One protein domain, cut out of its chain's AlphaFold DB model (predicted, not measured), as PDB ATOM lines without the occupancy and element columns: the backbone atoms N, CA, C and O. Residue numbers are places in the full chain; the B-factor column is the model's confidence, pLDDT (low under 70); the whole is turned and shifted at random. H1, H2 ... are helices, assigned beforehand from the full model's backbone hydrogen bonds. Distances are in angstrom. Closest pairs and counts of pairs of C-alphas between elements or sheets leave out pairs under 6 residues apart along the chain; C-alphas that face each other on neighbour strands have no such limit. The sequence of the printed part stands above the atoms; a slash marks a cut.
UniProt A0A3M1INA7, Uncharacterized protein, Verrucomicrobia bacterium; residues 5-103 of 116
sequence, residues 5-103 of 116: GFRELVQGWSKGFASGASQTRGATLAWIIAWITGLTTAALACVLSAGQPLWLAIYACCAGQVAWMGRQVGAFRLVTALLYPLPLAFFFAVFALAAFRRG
ATOM      1  N   GLY A   5     180.386 143.690 152.308       73.88
ATOM      2  CA  GLY A   5     179.747 143.263 153.553       73.88
ATOM      3  C   GLY A   5     179.994 141.795 153.929       73.88
ATOM      4  O   GLY A   5     181.039 141.211 153.636       73.88
ATOM      5  N   PHE A   6     179.018 141.180 154.605       65.75
ATOM      6  CA  PHE A   6     179.135 139.845 155.214       65.75
ATOM      7  C   PHE A   6     179.528 138.745 154.215       65.75
ATOM      8  O   PHE A   6     180.301 137.847 154.535       65.75
ATOM      9  N   ARG A   7     179.038 138.825 152.972       65.19
ATOM     10  CA  ARG A   7     179.312 137.817 151.937       65.19
ATOM     11  C   ARG A   7     180.778 137.810 151.505       65.19
ATOM     12  O   ARG A   7     181.332 136.734 151.281       65.19
ATOM     13  N   GLU A   8     181.390 138.985 151.404       66.31
ATOM     14  CA  GLU A   8     182.800 139.133 151.038       66.31
ATOM     15  C   GLU A   8     183.713 138.719 152.199       66.31
ATOM     16  O   GLU A   8     184.710 138.032 151.979       66.31
ATOM     17  N   LEU A   9     183.305 139.013 153.439       70.88
ATOM     18  CA  LEU A   9     183.994 138.570 154.653       70.88
ATOM     19  C   LEU A   9     184.052 137.038 154.748       70.88
ATOM     20  O   LEU A   9     185.121 136.473 154.975       70.88
ATOM     21  N   VAL A  10     182.932 136.357 154.486       66.31
ATOM     22  CA  VAL A  10     182.867 134.885 154.459       66.31
ATOM     23  C   VAL A  10     183.718 134.294 153.328       66.31
ATOM     24  O   VAL A  10     184.384 133.279 153.524       66.31
ATOM     25  N   GLN A  11     183.736 134.919 152.145       66.25
ATOM     26  CA  GLN A  11     184.574 134.464 151.027       66.25
ATOM     27  C   GLN A  11     186.072 134.652 151.295       66.25
ATOM     28  O   GLN A  11     186.852 133.746 150.998       66.25
ATOM     29  N   GLY A  12     186.474 135.792 151.863       65.44
ATOM     30  CA  GLY A  12     187.858 136.055 152.258       65.44
ATOM     31  C   GLY A  12     188.346 135.050 153.299       65.44
ATOM     32  O   GLY A  12     189.396 134.434 153.119       65.44
ATOM     33  N   TRP A  13     187.530 134.794 154.326       66.44
ATOM     34  CA  TRP A  13     187.819 133.787 155.351       66.44
ATOM     35  C   TRP A  13     187.895 132.366 154.791       66.44
ATOM     36  O   TRP A  13     188.831 131.642 155.111       66.44
ATOM     37  N   SER A  14     186.968 131.966 153.917       64.94
ATOM     38  CA  SER A  14     186.974 130.631 153.303       64.94
ATOM     39  C   SER A  14     188.236 130.367 152.476       64.94
ATOM     40  O   SER A  14     188.822 129.289 152.592       64.94
ATOM     41  N   LYS A  15     188.685 131.344 151.674       64.38
ATOM     42  CA  LYS A  15     189.928 131.227 150.894       64.38
ATOM     43  C   LYS A  15     191.160 131.188 151.795       64.38
ATOM     44  O   LYS A  15     192.035 130.351 151.581       64.38
ATOM     45  N   GLY A  16     191.203 132.046 152.815       66.25
ATOM     46  CA  GLY A  16     192.272 132.047 153.815       66.25
ATOM     47  C   GLY A  16     192.356 130.724 154.574       66.25
ATOM     48  O   GLY A  16     193.449 130.216 154.795       66.25
ATOM     49  N   PHE A  17     191.214 130.114 154.893       67.50
ATOM     50  CA  PHE A  17     191.166 128.828 155.583       67.50
ATOM     51  C   PHE A  17     191.638 127.673 154.696       67.50
ATOM     52  O   PHE A  17     192.450 126.866 155.135       67.50
ATOM     53  N   ALA A  18     191.188 127.611 153.438       62.50
ATOM     54  CA  ALA A  18     191.622 126.578 152.494       62.50
ATOM     55  C   ALA A  18     193.131 126.660 152.201       62.50
ATOM     56  O   ALA A  18     193.817 125.642 152.225       62.50
ATOM     57  N   SER A  19     193.656 127.872 151.990       64.00
ATOM     58  CA  SER A  19     195.086 128.113 151.755       64.00
ATOM     59  C   SER A  19     195.941 127.949 153.019       64.00
ATOM     60  O   SER A  19     197.083 127.500 152.942       64.00
ATOM     61  N   GLY A  20     195.408 128.294 154.192       64.38
ATOM     62  CA  GLY A  20     196.094 128.126 155.472       64.38
ATOM     63  C   GLY A  20     196.156 126.662 155.906       64.38
ATOM     64  O   GLY A  20     197.205 126.195 156.345       64.38
ATOM     65  N   ALA A  21     195.068 125.911 155.725       65.81
ATOM     66  CA  ALA A  21     195.020 124.487 156.038       65.81
ATOM     67  C   ALA A  21     195.930 123.656 155.118       65.81
ATOM     68  O   ALA A  21     196.552 122.714 155.600       65.81
ATOM     69  N   SER A  22     196.061 124.017 153.834       64.31
ATOM     70  CA  SER A  22     196.943 123.305 152.895       64.31
ATOM     71  C   SER A  22     198.435 123.582 153.117       64.31
ATOM     72  O   SER A  22     199.260 122.719 152.833       64.31
ATOM     73  N   GLN A  23     198.791 124.754 153.652       72.62
ATOM     74  CA  GLN A  23     200.182 125.118 153.967       72.62
ATOM     75  C   GLN A  23     200.627 124.694 155.377       72.62
ATOM     76  O   GLN A  23     201.819 124.709 155.683       72.62
ATOM     77  N   THR A  24     199.692 124.311 156.250       75.06
ATOM     78  CA  THR A  24     199.999 123.884 157.621       75.06
ATOM     79  C   THR A  24     200.359 122.398 157.651       75.06
ATOM     80  O   THR A  24     199.676 121.569 157.056       75.06
ATOM     81  N   ARG A  25     201.415 122.024 158.391       80.88
ATOM     82  CA  ARG A  25     201.778 120.610 158.603       80.88
ATOM     83  C   ARG A  25     200.584 119.843 159.188       80.88
ATOM     84  O   ARG A  25     200.007 120.281 160.182       80.88
ATOM     85  N   GLY A  26     200.262 118.673 158.628       79.19
ATOM     86  CA  GLY A  26     199.068 117.901 159.008       79.19
ATOM     87  C   GLY A  26     198.954 117.602 160.510       79.19
ATOM     88  O   GLY A  26     197.867 117.690 161.072       79.19
ATOM     89  N   ALA A  27     200.077 117.353 161.190       82.81
ATOM     90  CA  ALA A  27     200.099 117.159 162.642       82.81
ATOM     91  C   ALA A  27     199.668 118.419 163.419       82.81
ATOM     92  O   ALA A  27     198.894 118.331 164.368       82.81
ATOM     93  N   THR A  28     200.122 119.604 163.004       82.31
ATOM     94  CA  THR A  28     199.716 120.880 163.613       82.31
ATOM     95  C   THR A  28     198.235 121.150 163.368       82.31
ATOM     96  O   THR A  28     197.531 121.568 164.283       82.31
ATOM     97  N   LEU A  29     197.740 120.849 162.165       78.44
ATOM     98  CA  LEU A  29     196.317 120.958 161.851       78.44
ATOM     99  C   LEU A  29     195.471 120.031 162.739       78.44
ATOM    100  O   LEU A  29     194.454 120.468 163.275       78.44
ATOM    101  N   ALA A  30     195.911 118.788 162.959       79.81
ATOM    102  CA  ALA A  30     195.231 117.848 163.850       79.81
ATOM    103  C   ALA A  30     195.164 118.363 165.297       79.81
ATOM    104  O   ALA A  30     194.105 118.296 165.917       79.81
ATOM    105  N   TRP A  31     196.250 118.950 165.810       85.62
ATOM    106  CA  TRP A  31     196.259 119.583 167.134       85.62
ATOM    107  C   TRP A  31     195.288 120.760 167.236       85.62
ATOM    108  O   TRP A  31     194.580 120.882 168.235       85.62
ATOM    109  N   ILE A  32     195.202 121.592 166.196       82.44
ATOM    110  CA  ILE A  32     194.237 122.699 166.138       82.44
ATOM    111  C   ILE A  32     192.803 122.157 166.159       82.44
ATOM    112  O   ILE A  32     191.974 122.648 166.925       82.44
ATOM    113  N   ILE A  33     192.508 121.123 165.365       80.88
ATOM    114  CA  ILE A  33     191.184 120.485 165.324       80.88
ATOM    115  C   ILE A  33     190.831 119.890 166.689       80.88
ATOM    116  O   ILE A  33     189.736 120.135 167.196       80.88
ATOM    117  N   ALA A  34     191.752 119.150 167.310       84.88
ATOM    118  CA  ALA A  34     191.555 118.564 168.633       84.88
ATOM    119  C   ALA A  34     191.277 119.641 169.692       84.88
ATOM    120  O   ALA A  34     190.350 119.503 170.490       84.88
ATOM    121  N   TRP A  35     192.019 120.750 169.658       87.31
ATOM    122  CA  TRP A  35     191.826 121.871 170.575       87.31
ATOM    123  C   TRP A  35     190.466 122.560 170.391       87.31
ATOM    124  O   TRP A  35     189.731 122.728 171.366       87.31
ATOM    125  N   ILE A  36     190.075 122.883 169.151       83.00
ATOM    126  CA  ILE A  36     188.750 123.455 168.843       83.00
ATOM    127  C   ILE A  36     187.634 122.501 169.286       83.00
ATOM    128  O   ILE A  36     186.626 122.934 169.850       83.00
ATOM    129  N   THR A  37     187.822 121.199 169.074       83.69
ATOM    130  CA  THR A  37     186.862 120.167 169.487       83.69
ATOM    131  C   THR A  37     186.710 120.151 171.007       83.69
ATOM    132  O   THR A  37     185.588 120.217 171.500       83.69
ATOM    133  N   GLY A  38     187.814 120.170 171.763       84.31
ATOM    134  CA  GLY A  38     187.790 120.238 173.228       84.31
ATOM    135  C   GLY A  38     187.058 121.473 173.762       84.31
ATOM    136  O   GLY A  38     186.197 121.347 174.632       84.31
ATOM    137  N   LEU A  39     187.324 122.651 173.189       83.69
ATOM    138  CA  LEU A  39     186.623 123.892 173.541       83.69
ATOM    139  C   LEU A  39     185.116 123.817 173.259       83.69
ATOM    140  O   LEU A  39     184.313 124.330 174.042       83.69
ATOM    141  N   THR A  40     184.729 123.177 172.155       81.75
ATOM    142  CA  THR A  40     183.321 122.997 171.772       81.75
ATOM    143  C   THR A  40     182.615 122.051 172.739       81.75
ATOM    144  O   THR A  40     181.542 122.375 173.246       81.75
ATOM    145  N   THR A  41     183.237 120.911 173.045       84.19
ATOM    146  CA  THR A  41     182.696 119.911 173.972       84.19
ATOM    147  C   THR A  41     182.549 120.478 175.377       84.19
ATOM    148  O   THR A  41     181.519 120.253 176.000       84.19
ATOM    149  N   ALA A  42     183.516 121.263 175.865       83.88
ATOM    150  CA  ALA A  42     183.424 121.920 177.169       83.88
ATOM    151  C   ALA A  42     182.234 122.895 177.250       83.88
ATOM    152  O   ALA A  42     181.490 122.878 178.231       83.88
ATOM    153  N   ALA A  43     182.007 123.699 176.202       80.62
ATOM    154  CA  ALA A  43     180.855 124.598 176.129       80.62
ATOM    155  C   ALA A  43     179.527 123.826 176.100       80.62
ATOM    156  O   ALA A  43     178.624 124.123 176.882       80.62
ATOM    157  N   LEU A  44     179.415 122.812 175.236       81.06
ATOM    158  CA  LEU A  44     178.212 121.983 175.132       81.06
ATOM    159  C   LEU A  44     177.925 121.233 176.431       81.06
ATOM    160  O   LEU A  44     176.793 121.247 176.901       81.06
ATOM    161  N   ALA A  45     178.940 120.617 177.033       83.12
ATOM    162  CA  ALA A  45     178.796 119.884 178.281       83.12
ATOM    163  C   ALA A  45     178.369 120.810 179.424       83.12
ATOM    164  O   ALA A  45     177.502 120.430 180.205       83.12
ATOM    165  N   CYS A  46     178.885 122.041 179.495       81.81
ATOM    166  CA  CYS A  46     178.441 123.028 180.480       81.81
ATOM    167  C   CYS A  46     176.946 123.371 180.333       81.81
ATOM    168  O   CYS A  46     176.238 123.453 181.337       81.81
ATOM    169  N   VAL A  47     176.452 123.526 179.099       80.62
ATOM    170  CA  VAL A  47     175.034 123.820 178.825       80.62
ATOM    171  C   VAL A  47     174.144 122.603 179.098       80.62
ATOM    172  O   VAL A  47     173.146 122.716 179.803       80.62
ATOM    173  N   LEU A  48     174.515 121.429 178.577       85.00
ATOM    174  CA  LEU A  48     173.725 120.198 178.687       85.00
ATOM    175  C   LEU A  48     173.670 119.643 180.115       85.00
ATOM    176  O   LEU A  48     172.680 119.027 180.495       85.00
ATOM    177  N   SER A  49     174.712 119.872 180.916       84.44
ATOM    178  CA  SER A  49     174.763 119.450 182.323       84.44
ATOM    179  C   SER A  49     174.113 120.447 183.290       84.44
ATOM    180  O   SER A  49     174.292 120.315 184.500       84.44
ATOM    181  N   ALA A  50     173.385 121.447 182.777       81.19
ATOM    182  CA  ALA A  50     172.746 122.503 183.564       81.19
ATOM    183  C   ALA A  50     173.715 123.237 184.516       81.19
ATOM    184  O   ALA A  50     173.340 123.628 185.620       81.19
ATOM    185  N   GLY A  51     174.973 123.425 184.102       71.88
ATOM    186  CA  GLY A  51     175.961 124.156 184.896       71.88
ATOM    187  C   GLY A  51     176.504 123.393 186.107       71.88
ATOM    188  O   GLY A  51     176.898 124.022 187.088       71.88
ATOM    189  N   GLN A  52     176.557 122.057 186.049       84.94
ATOM    190  CA  GLN A  52     177.287 121.237 187.024       84.94
ATOM    191  C   GLN A  52     178.679 121.841 187.324       84.94
ATOM    192  O   GLN A  52     179.399 122.222 186.393       84.94
ATOM    193  N   PRO A  53     179.098 121.905 188.602       84.44
ATOM    194  CA  PRO A  53     180.245 122.710 189.029       84.44
ATOM    195  C   PRO A  53     181.561 122.279 188.371       84.44
ATOM    196  O   PRO A  53     182.406 123.120 188.070       84.44
ATOM    197  N   LEU A  54     181.712 120.985 188.076       86.06
ATOM    198  CA  LEU A  54     182.860 120.456 187.341       86.06
ATOM    199  C   LEU A  54     182.949 121.039 185.923       86.06
ATOM    200  O   LEU A  54     184.002 121.521 185.512       86.06
ATOM    201  N   TRP A  55     181.843 121.026 185.180       81.81
ATOM    202  CA  TRP A  55     181.799 121.535 183.809       81.81
ATOM    203  C   TRP A  55     181.915 123.055 183.760       81.81
ATOM    204  O   TRP A  55     182.545 123.584 182.847       81.81
ATOM    205  N   LEU A  56     181.396 123.749 184.774       81.62
ATOM    206  CA  LEU A  56     181.577 125.188 184.934       81.62
ATOM    207  C   LEU A  56     183.052 125.551 185.180       81.62
ATOM    208  O   LEU A  56     183.560 126.494 184.576       81.62
ATOM    209  N   ALA A  57     183.762 124.782 186.011       85.06
ATOM    210  CA  ALA A  57     185.193 124.969 186.250       85.06
ATOM    211  C   ALA A  57     186.029 124.692 184.988       85.06
ATOM    212  O   ALA A  57     186.931 125.466 184.661       85.06
ATOM    213  N   ILE A  58     185.696 123.633 184.240       85.38
ATOM    214  CA  ILE A  58     186.331 123.326 182.949       85.38
ATOM    215  C   ILE A  58     186.079 124.464 181.953       85.38
ATOM    216  O   ILE A  58     187.023 124.949 181.333       85.38
ATOM    217  N   TYR A  59     184.840 124.950 181.847       83.69
ATOM    218  CA  TYR A  59     184.489 126.084 180.993       83.69
ATOM    219  C   TYR A  59     185.267 127.349 181.369       83.69
ATOM    220  O   TYR A  59     185.814 128.016 180.494       83.69
ATOM    221  N   ALA A  60     185.371 127.665 182.663       82.56
ATOM    222  CA  ALA A  60     186.132 128.814 183.147       82.56
ATOM    223  C   ALA A  60     187.630 128.691 182.823       82.56
ATOM    224  O   ALA A  60     188.248 129.669 182.399       82.56
ATOM    225  N   CYS A  61     188.205 127.492 182.952       86.38
ATOM    226  CA  CYS A  61     189.588 127.216 182.565       86.38
ATOM    227  C   CYS A  61     189.796 127.414 181.054       86.38
ATOM    228  O   CYS A  61     190.719 128.118 180.641       86.38
ATOM    229  N   CYS A  62     188.890 126.887 180.225       84.25
ATOM    230  CA  CYS A  62     188.893 127.095 178.777       84.25
ATOM    231  C   CYS A  62     188.763 128.581 178.406       84.25
ATOM    232  O   CYS A  62     189.539 129.082 177.592       84.25
ATOM    233  N   ALA A  63     187.839 129.312 179.032       81.69
ATOM    234  CA  ALA A  63     187.668 130.748 178.824       81.69
ATOM    235  C   ALA A  63     188.930 131.532 179.229       81.69
ATOM    236  O   ALA A  63     189.340 132.451 178.519       81.69
ATOM    237  N   GLY A  64     189.591 131.137 180.321       82.75
ATOM    238  CA  GLY A  64     190.884 131.679 180.738       82.75
ATOM    239  C   GLY A  64     191.996 131.410 179.722       82.75
ATOM    240  O   GLY A  64     192.735 132.329 179.367       82.75
ATOM    241  N   GLN A  65     192.077 130.187 179.189       86.31
ATOM    242  CA  GLN A  65     193.041 129.821 178.147       86.31
ATOM    243  C   GLN A  65     192.831 130.658 176.875       86.31
ATOM    244  O   GLN A  65     193.791 131.206 176.330       86.31
ATOM    245  N   VAL A  66     191.578 130.825 176.440       80.12
ATOM    246  CA  VAL A  66     191.225 131.663 175.283       80.12
ATOM    247  C   VAL A  66     191.517 133.139 175.558       80.12
ATOM    248  O   VAL A  66     192.037 133.823 174.680       80.12
ATOM    249  N   ALA A  67     191.250 133.643 176.766       78.94
ATOM    250  CA  ALA A  67     191.584 135.014 177.145       78.94
ATOM    251  C   ALA A  67     193.095 135.263 177.092       78.94
ATOM    252  O   ALA A  67     193.538 136.278 176.555       78.94
ATOM    253  N   TRP A  68     193.890 134.338 177.628       80.62
ATOM    254  CA  TRP A  68     195.345 134.447 177.635       80.62
ATOM    255  C   TRP A  68     195.921 134.438 176.219       80.62
ATOM    256  O   TRP A  68     196.696 135.329 175.872       80.62
ATOM    257  N   MET A  69     195.495 133.498 175.373       80.12
ATOM    258  CA  MET A  69     195.918 133.445 173.968       80.12
ATOM    259  C   MET A  69     195.422 134.661 173.177       80.12
ATOM    260  O   MET A  69     196.179 135.254 172.413       80.12
ATOM    261  N   GLY A  70     194.178 135.090 173.404       70.75
ATOM    262  CA  GLY A  70     193.596 136.271 172.772       70.75
ATOM    263  C   GLY A  70     194.406 137.531 173.060       70.75
ATOM    264  O   GLY A  70     194.702 138.284 172.137       70.75
ATOM    265  N   ARG A  71     194.865 137.714 174.304       72.44
ATOM    266  CA  ARG A  71     195.737 138.840 174.683       72.44
ATOM    267  C   ARG A  71     197.089 138.843 173.968       72.44
ATOM    268  O   ARG A  71     197.670 139.913 173.832       72.44
ATOM    269  N   GLN A  72     197.587 137.688 173.526       73.06
ATOM    270  CA  GLN A  72     198.834 137.603 172.756       73.06
ATOM    271  C   GLN A  72     198.640 137.949 171.273       73.06
ATOM    272  O   GLN A  72     199.566 138.439 170.638       73.06
ATOM    273  N   VAL A  73     197.442 137.727 170.723       72.06
ATOM    274  CA  VAL A  73     197.126 138.003 169.308       72.06
ATOM    275  C   VAL A  73     196.578 139.426 169.107       72.06
ATOM    276  O   VAL A  73     196.684 139.980 168.015       72.06
ATOM    277  N   GLY A  74     196.019 140.057 170.147       66.31
ATOM    278  CA  GLY A  74     195.571 141.451 170.102       66.31
ATOM    279  C   GLY A  74     194.882 141.935 171.384       66.31
ATOM    280  O   GLY A  74     194.771 141.218 172.374       66.31
ATOM    281  N   ALA A  75     194.363 143.167 171.367       64.19
ATOM    282  CA  ALA A  75     193.628 143.764 172.488       64.19
ATOM    283  C   ALA A  75     192.158 143.290 172.546       64.19
ATOM    284  O   ALA A  75     191.221 144.091 172.533       64.19
ATOM    285  N   PHE A  76     191.936 141.975 172.577       63.78
ATOM    286  CA  PHE A  76     190.590 141.416 172.693       63.78
ATOM    287  C   PHE A  76     190.064 141.577 174.125       63.78
ATOM    288  O   PHE A  76     190.755 141.287 175.104       63.78
ATOM    289  N   ARG A  77     188.823 142.057 174.263       68.06
ATOM    290  CA  ARG A  77     188.182 142.267 175.571       68.06
ATOM    291  C   ARG A  77     187.964 140.927 176.281       68.06
ATOM    292  O   ARG A  77     187.606 139.942 175.639       68.06
ATOM    293  N   LEU A  78     188.069 140.906 177.611       63.69
ATOM    294  CA  LEU A  78     187.805 139.710 178.429       63.69
ATOM    295  C   LEU A  78     186.383 139.150 178.207       63.69
ATOM    296  O   LEU A  78     186.176 137.943 178.201       63.69
ATOM    297  N   VAL A  79     185.421 140.035 177.920       60.78
ATOM    298  CA  VAL A  79     184.033 139.684 177.568       60.78
ATOM    299  C   VAL A  79     183.965 138.779 176.331       60.78
ATOM    300  O   VAL A  79     183.169 137.847 176.294       60.78
ATOM    301  N   THR A  80     184.842 138.989 175.344       62.28
ATOM    302  CA  THR A  80     184.934 138.138 174.143       62.28
ATOM    303  C   THR A  80     185.440 136.732 174.461       62.28
ATOM    304  O   THR A  80     185.052 135.787 173.784       62.28
ATOM    305  N   ALA A  81     186.274 136.579 175.494       61.81
ATOM    306  CA  ALA A  81     186.753 135.274 175.943       61.81
ATOM    307  C   ALA A  81     185.691 134.517 176.756       61.81
ATOM    308  O   ALA A  81     185.586 133.302 176.643       61.81
ATOM    309  N   LEU A  82     184.852 135.224 177.520       65.19
ATOM    310  CA  LEU A  82     183.712 134.604 178.200       65.19
ATOM    311  C   LEU A  82     182.620 134.173 177.209       65.19
ATOM    312  O   LEU A  82     181.987 133.141 177.398       65.19
ATOM    313  N   LEU A  83     182.437 134.943 176.136       72.19
ATOM    314  CA  LEU A  83     181.542 134.632 175.023       72.19
ATOM    315  C   LEU A  83     182.227 133.823 173.916       72.19
ATOM    316  O   LEU A  83     181.683 133.783 172.818       72.19
ATOM    317  N   TYR A  84     183.360 133.149 174.172       70.69
ATOM    318  CA  TYR A  84     184.060 132.341 173.164       70.69
ATOM    319  C   TYR A  84     183.189 131.337 172.377       70.69
ATOM    320  O   TYR A  84     183.517 131.119 171.207       70.69
ATOM    321  N   PRO A  85     182.089 130.745 172.904       71.38
ATOM    322  CA  PRO A  85     181.222 129.897 172.084       71.38
ATOM    323  C   PRO A  85     180.596 130.635 170.891       71.38
ATOM    324  O   PRO A  85     180.327 130.010 169.869       71.38
ATOM    325  N   LEU A  86     180.408 131.954 170.965       74.94
ATOM    326  CA  LEU A  86     179.825 132.755 169.887       74.94
ATOM    327  C   LEU A  86     180.751 132.893 168.656       74.94
ATOM    328  O   LEU A  86     180.311 132.554 167.555       74.94
ATOM    329  N   PRO A  87     182.025 133.332 168.773       69.75
ATOM    330  CA  PRO A  87     182.962 133.299 167.657       69.75
ATOM    331  C   PRO A  87     183.278 131.870 167.204       69.75
ATOM    332  O   PRO A  87     183.531 131.677 166.018       69.75
ATOM    333  N   LEU A  88     183.198 130.862 168.087       73.38
ATOM    334  CA  LEU A  88     183.300 129.456 167.678       73.38
ATOM    335  C   LEU A  88     182.133 129.046 166.769       73.38
ATOM    336  O   LEU A  88     182.342 128.458 165.712       73.38
ATOM    337  N   ALA A  89     180.901 129.393 167.141       73.56
ATOM    338  CA  ALA A  89     179.720 129.136 166.323       73.56
ATOM    339  C   ALA A  89     179.785 129.888 164.989       73.56
ATOM    340  O   ALA A  89     179.474 129.321 163.943       73.56
ATOM    341  N   PHE A  90     180.255 131.139 165.001       75.44
ATOM    342  CA  PHE A  90     180.516 131.899 163.780       75.44
ATOM    343  C   PHE A  90     181.547 131.194 162.892       75.44
ATOM    344  O   PHE A  90     181.317 131.031 161.696       75.44
ATOM    345  N   PHE A  91     182.647 130.717 163.475       76.06
ATOM    346  CA  PHE A  91     183.662 129.945 162.770       76.06
ATOM    347  C   PHE A  91     183.073 128.686 162.122       76.06
ATOM    348  O   PHE A  91     183.259 128.478 160.923       76.06
ATOM    349  N   PHE A  92     182.296 127.893 162.866       76.06
ATOM    350  CA  PHE A  92     181.622 126.714 162.322       76.06
ATOM    351  C   PHE A  92     180.613 127.068 161.228       76.06
ATOM    352  O   PHE A  92     180.563 126.375 160.216       76.06
ATOM    353  N   ALA A  93     179.847 128.150 161.374       74.94
ATOM    354  CA  ALA A  93     178.900 128.596 160.356       74.94
ATOM    355  C   ALA A  93     179.611 129.005 159.057       74.94
ATOM    356  O   ALA A  93     179.195 128.613 157.965       74.94
ATOM    357  N   VAL A  94     180.714 129.749 159.163       71.31
ATOM    358  CA  VAL A  94     181.557 130.130 158.021       71.31
ATOM    359  C   VAL A  94     182.184 128.898 157.377       71.31
ATOM    360  O   VAL A  94     182.151 128.773 156.153       71.31
ATOM    361  N   PHE A  95     182.712 127.974 158.181       70.50
ATOM    362  CA  PHE A  95     183.327 126.740 157.703       70.50
ATOM    363  C   PHE A  95     182.311 125.827 157.012       70.50
ATOM    364  O   PHE A  95     182.570 125.352 155.910       70.50
ATOM    365  N   ALA A  96     181.128 125.638 157.596       69.75
ATOM    366  CA  ALA A  96     180.044 124.879 156.989       69.75
ATOM    367  C   ALA A  96     179.606 125.521 155.668       69.75
ATOM    368  O   ALA A  96     179.511 124.832 154.657       69.75
ATOM    369  N   LEU A  97     179.419 126.846 155.623       69.00
ATOM    370  CA  LEU A  97     179.053 127.543 154.387       69.00
ATOM    371  C   LEU A  97     180.147 127.439 153.314       69.00
ATOM    372  O   LEU A  97     179.838 127.331 152.128       69.00
ATOM    373  N   ALA A  98     181.417 127.472 153.714       65.19
ATOM    374  CA  ALA A  98     182.558 127.252 152.833       65.19
ATOM    375  C   ALA A  98     182.585 125.816 152.288       65.19
ATOM    376  O   ALA A  98     182.720 125.630 151.080       65.19
ATOM    377  N   ALA A  99     182.394 124.816 153.151       63.34
ATOM    378  CA  ALA A  99     182.347 123.404 152.786       63.34
ATOM    379  C   ALA A  99     181.166 123.093 151.853       63.34
ATOM    380  O   ALA A  99     181.357 122.452 150.828       63.34
ATOM    381  N   PHE A 100     179.978 123.637 152.127       60.59
ATOM    382  CA  PHE A 100     178.803 123.523 151.252       60.59
ATOM    383  C   PHE A 100     178.980 124.213 149.893       60.59
ATOM    384  O   PHE A 100     178.299 123.878 148.925       60.59
ATOM    385  N   ARG A 101     179.860 125.217 149.805       60.44
ATOM    386  CA  ARG A 101     180.204 125.892 148.544       60.44
ATOM    387  C   ARG A 101     181.374 125.228 147.817       60.44
ATOM    388  O   ARG A 101     181.595 125.545 146.649       60.44
ATOM    389  N   ARG A 102     182.091 124.305 148.465       49.22
ATOM    390  CA  ARG A 102     183.138 123.480 147.854       49.22
ATOM    391  C   ARG A 102     182.468 122.565 146.822       49.22
ATOM    392  O   ARG A 102     181.577 121.799 147.162       49.22
ATOM    393  N   GLY A 103     182.821 122.734 145.548       47.19
ATOM    394  CA  GLY A 103     182.186 122.040 144.418       47.19
ATOM    395  C   GLY A 103     181.159 122.863 143.628       47.19
ATOM    396  O   GLY A 103     180.705 122.411 142.580       47.19
TER     397      GLY A 103
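AT A GLANCE: This is residues 5 to 103 of the 116 residues of an uncharacterized protein of Verrucomicrobia bacterium (UniProt A0A3M1INA7). H2, H1 and H5 frame an open triangle; H3 folds back from H2, and H4 packs on H3. It is all helix: 99 printed residues with five named helices, H1 to H5, and no named strand. It is only just compact, close to loose: radius of gyration of the C-alphas 15.1 A, spans 44 by 33 by 29 A.

HOW THE PARTS SIT: H2, residues 26 to 48, and H3, residues 53 to 73, form a hairpin at a steep tilt of 43 degrees. H4, residues 78 to 82, touches H3. H5, residues 85 to 101, only just touches H2, with 3 pairs of C-alphas within 8 A. H1, residues 6 to 23, touches H5 at 82 degrees, about perpendicular; the closest C-alphas, 14 and 98, are 5.6 A apart. Every O i to N i+4 pair in these helices is within hydrogen-bond range.

IN THESE COORDINATES: H2 runs 32.2 A from C-alpha 26 at (199.068, 117.901, 159.008); H5 ends at C-alpha 101, (180.204, 125.892, 148.544).

THE WHOLE: The printed part has no cut; 34 residues have pLDDT under 70.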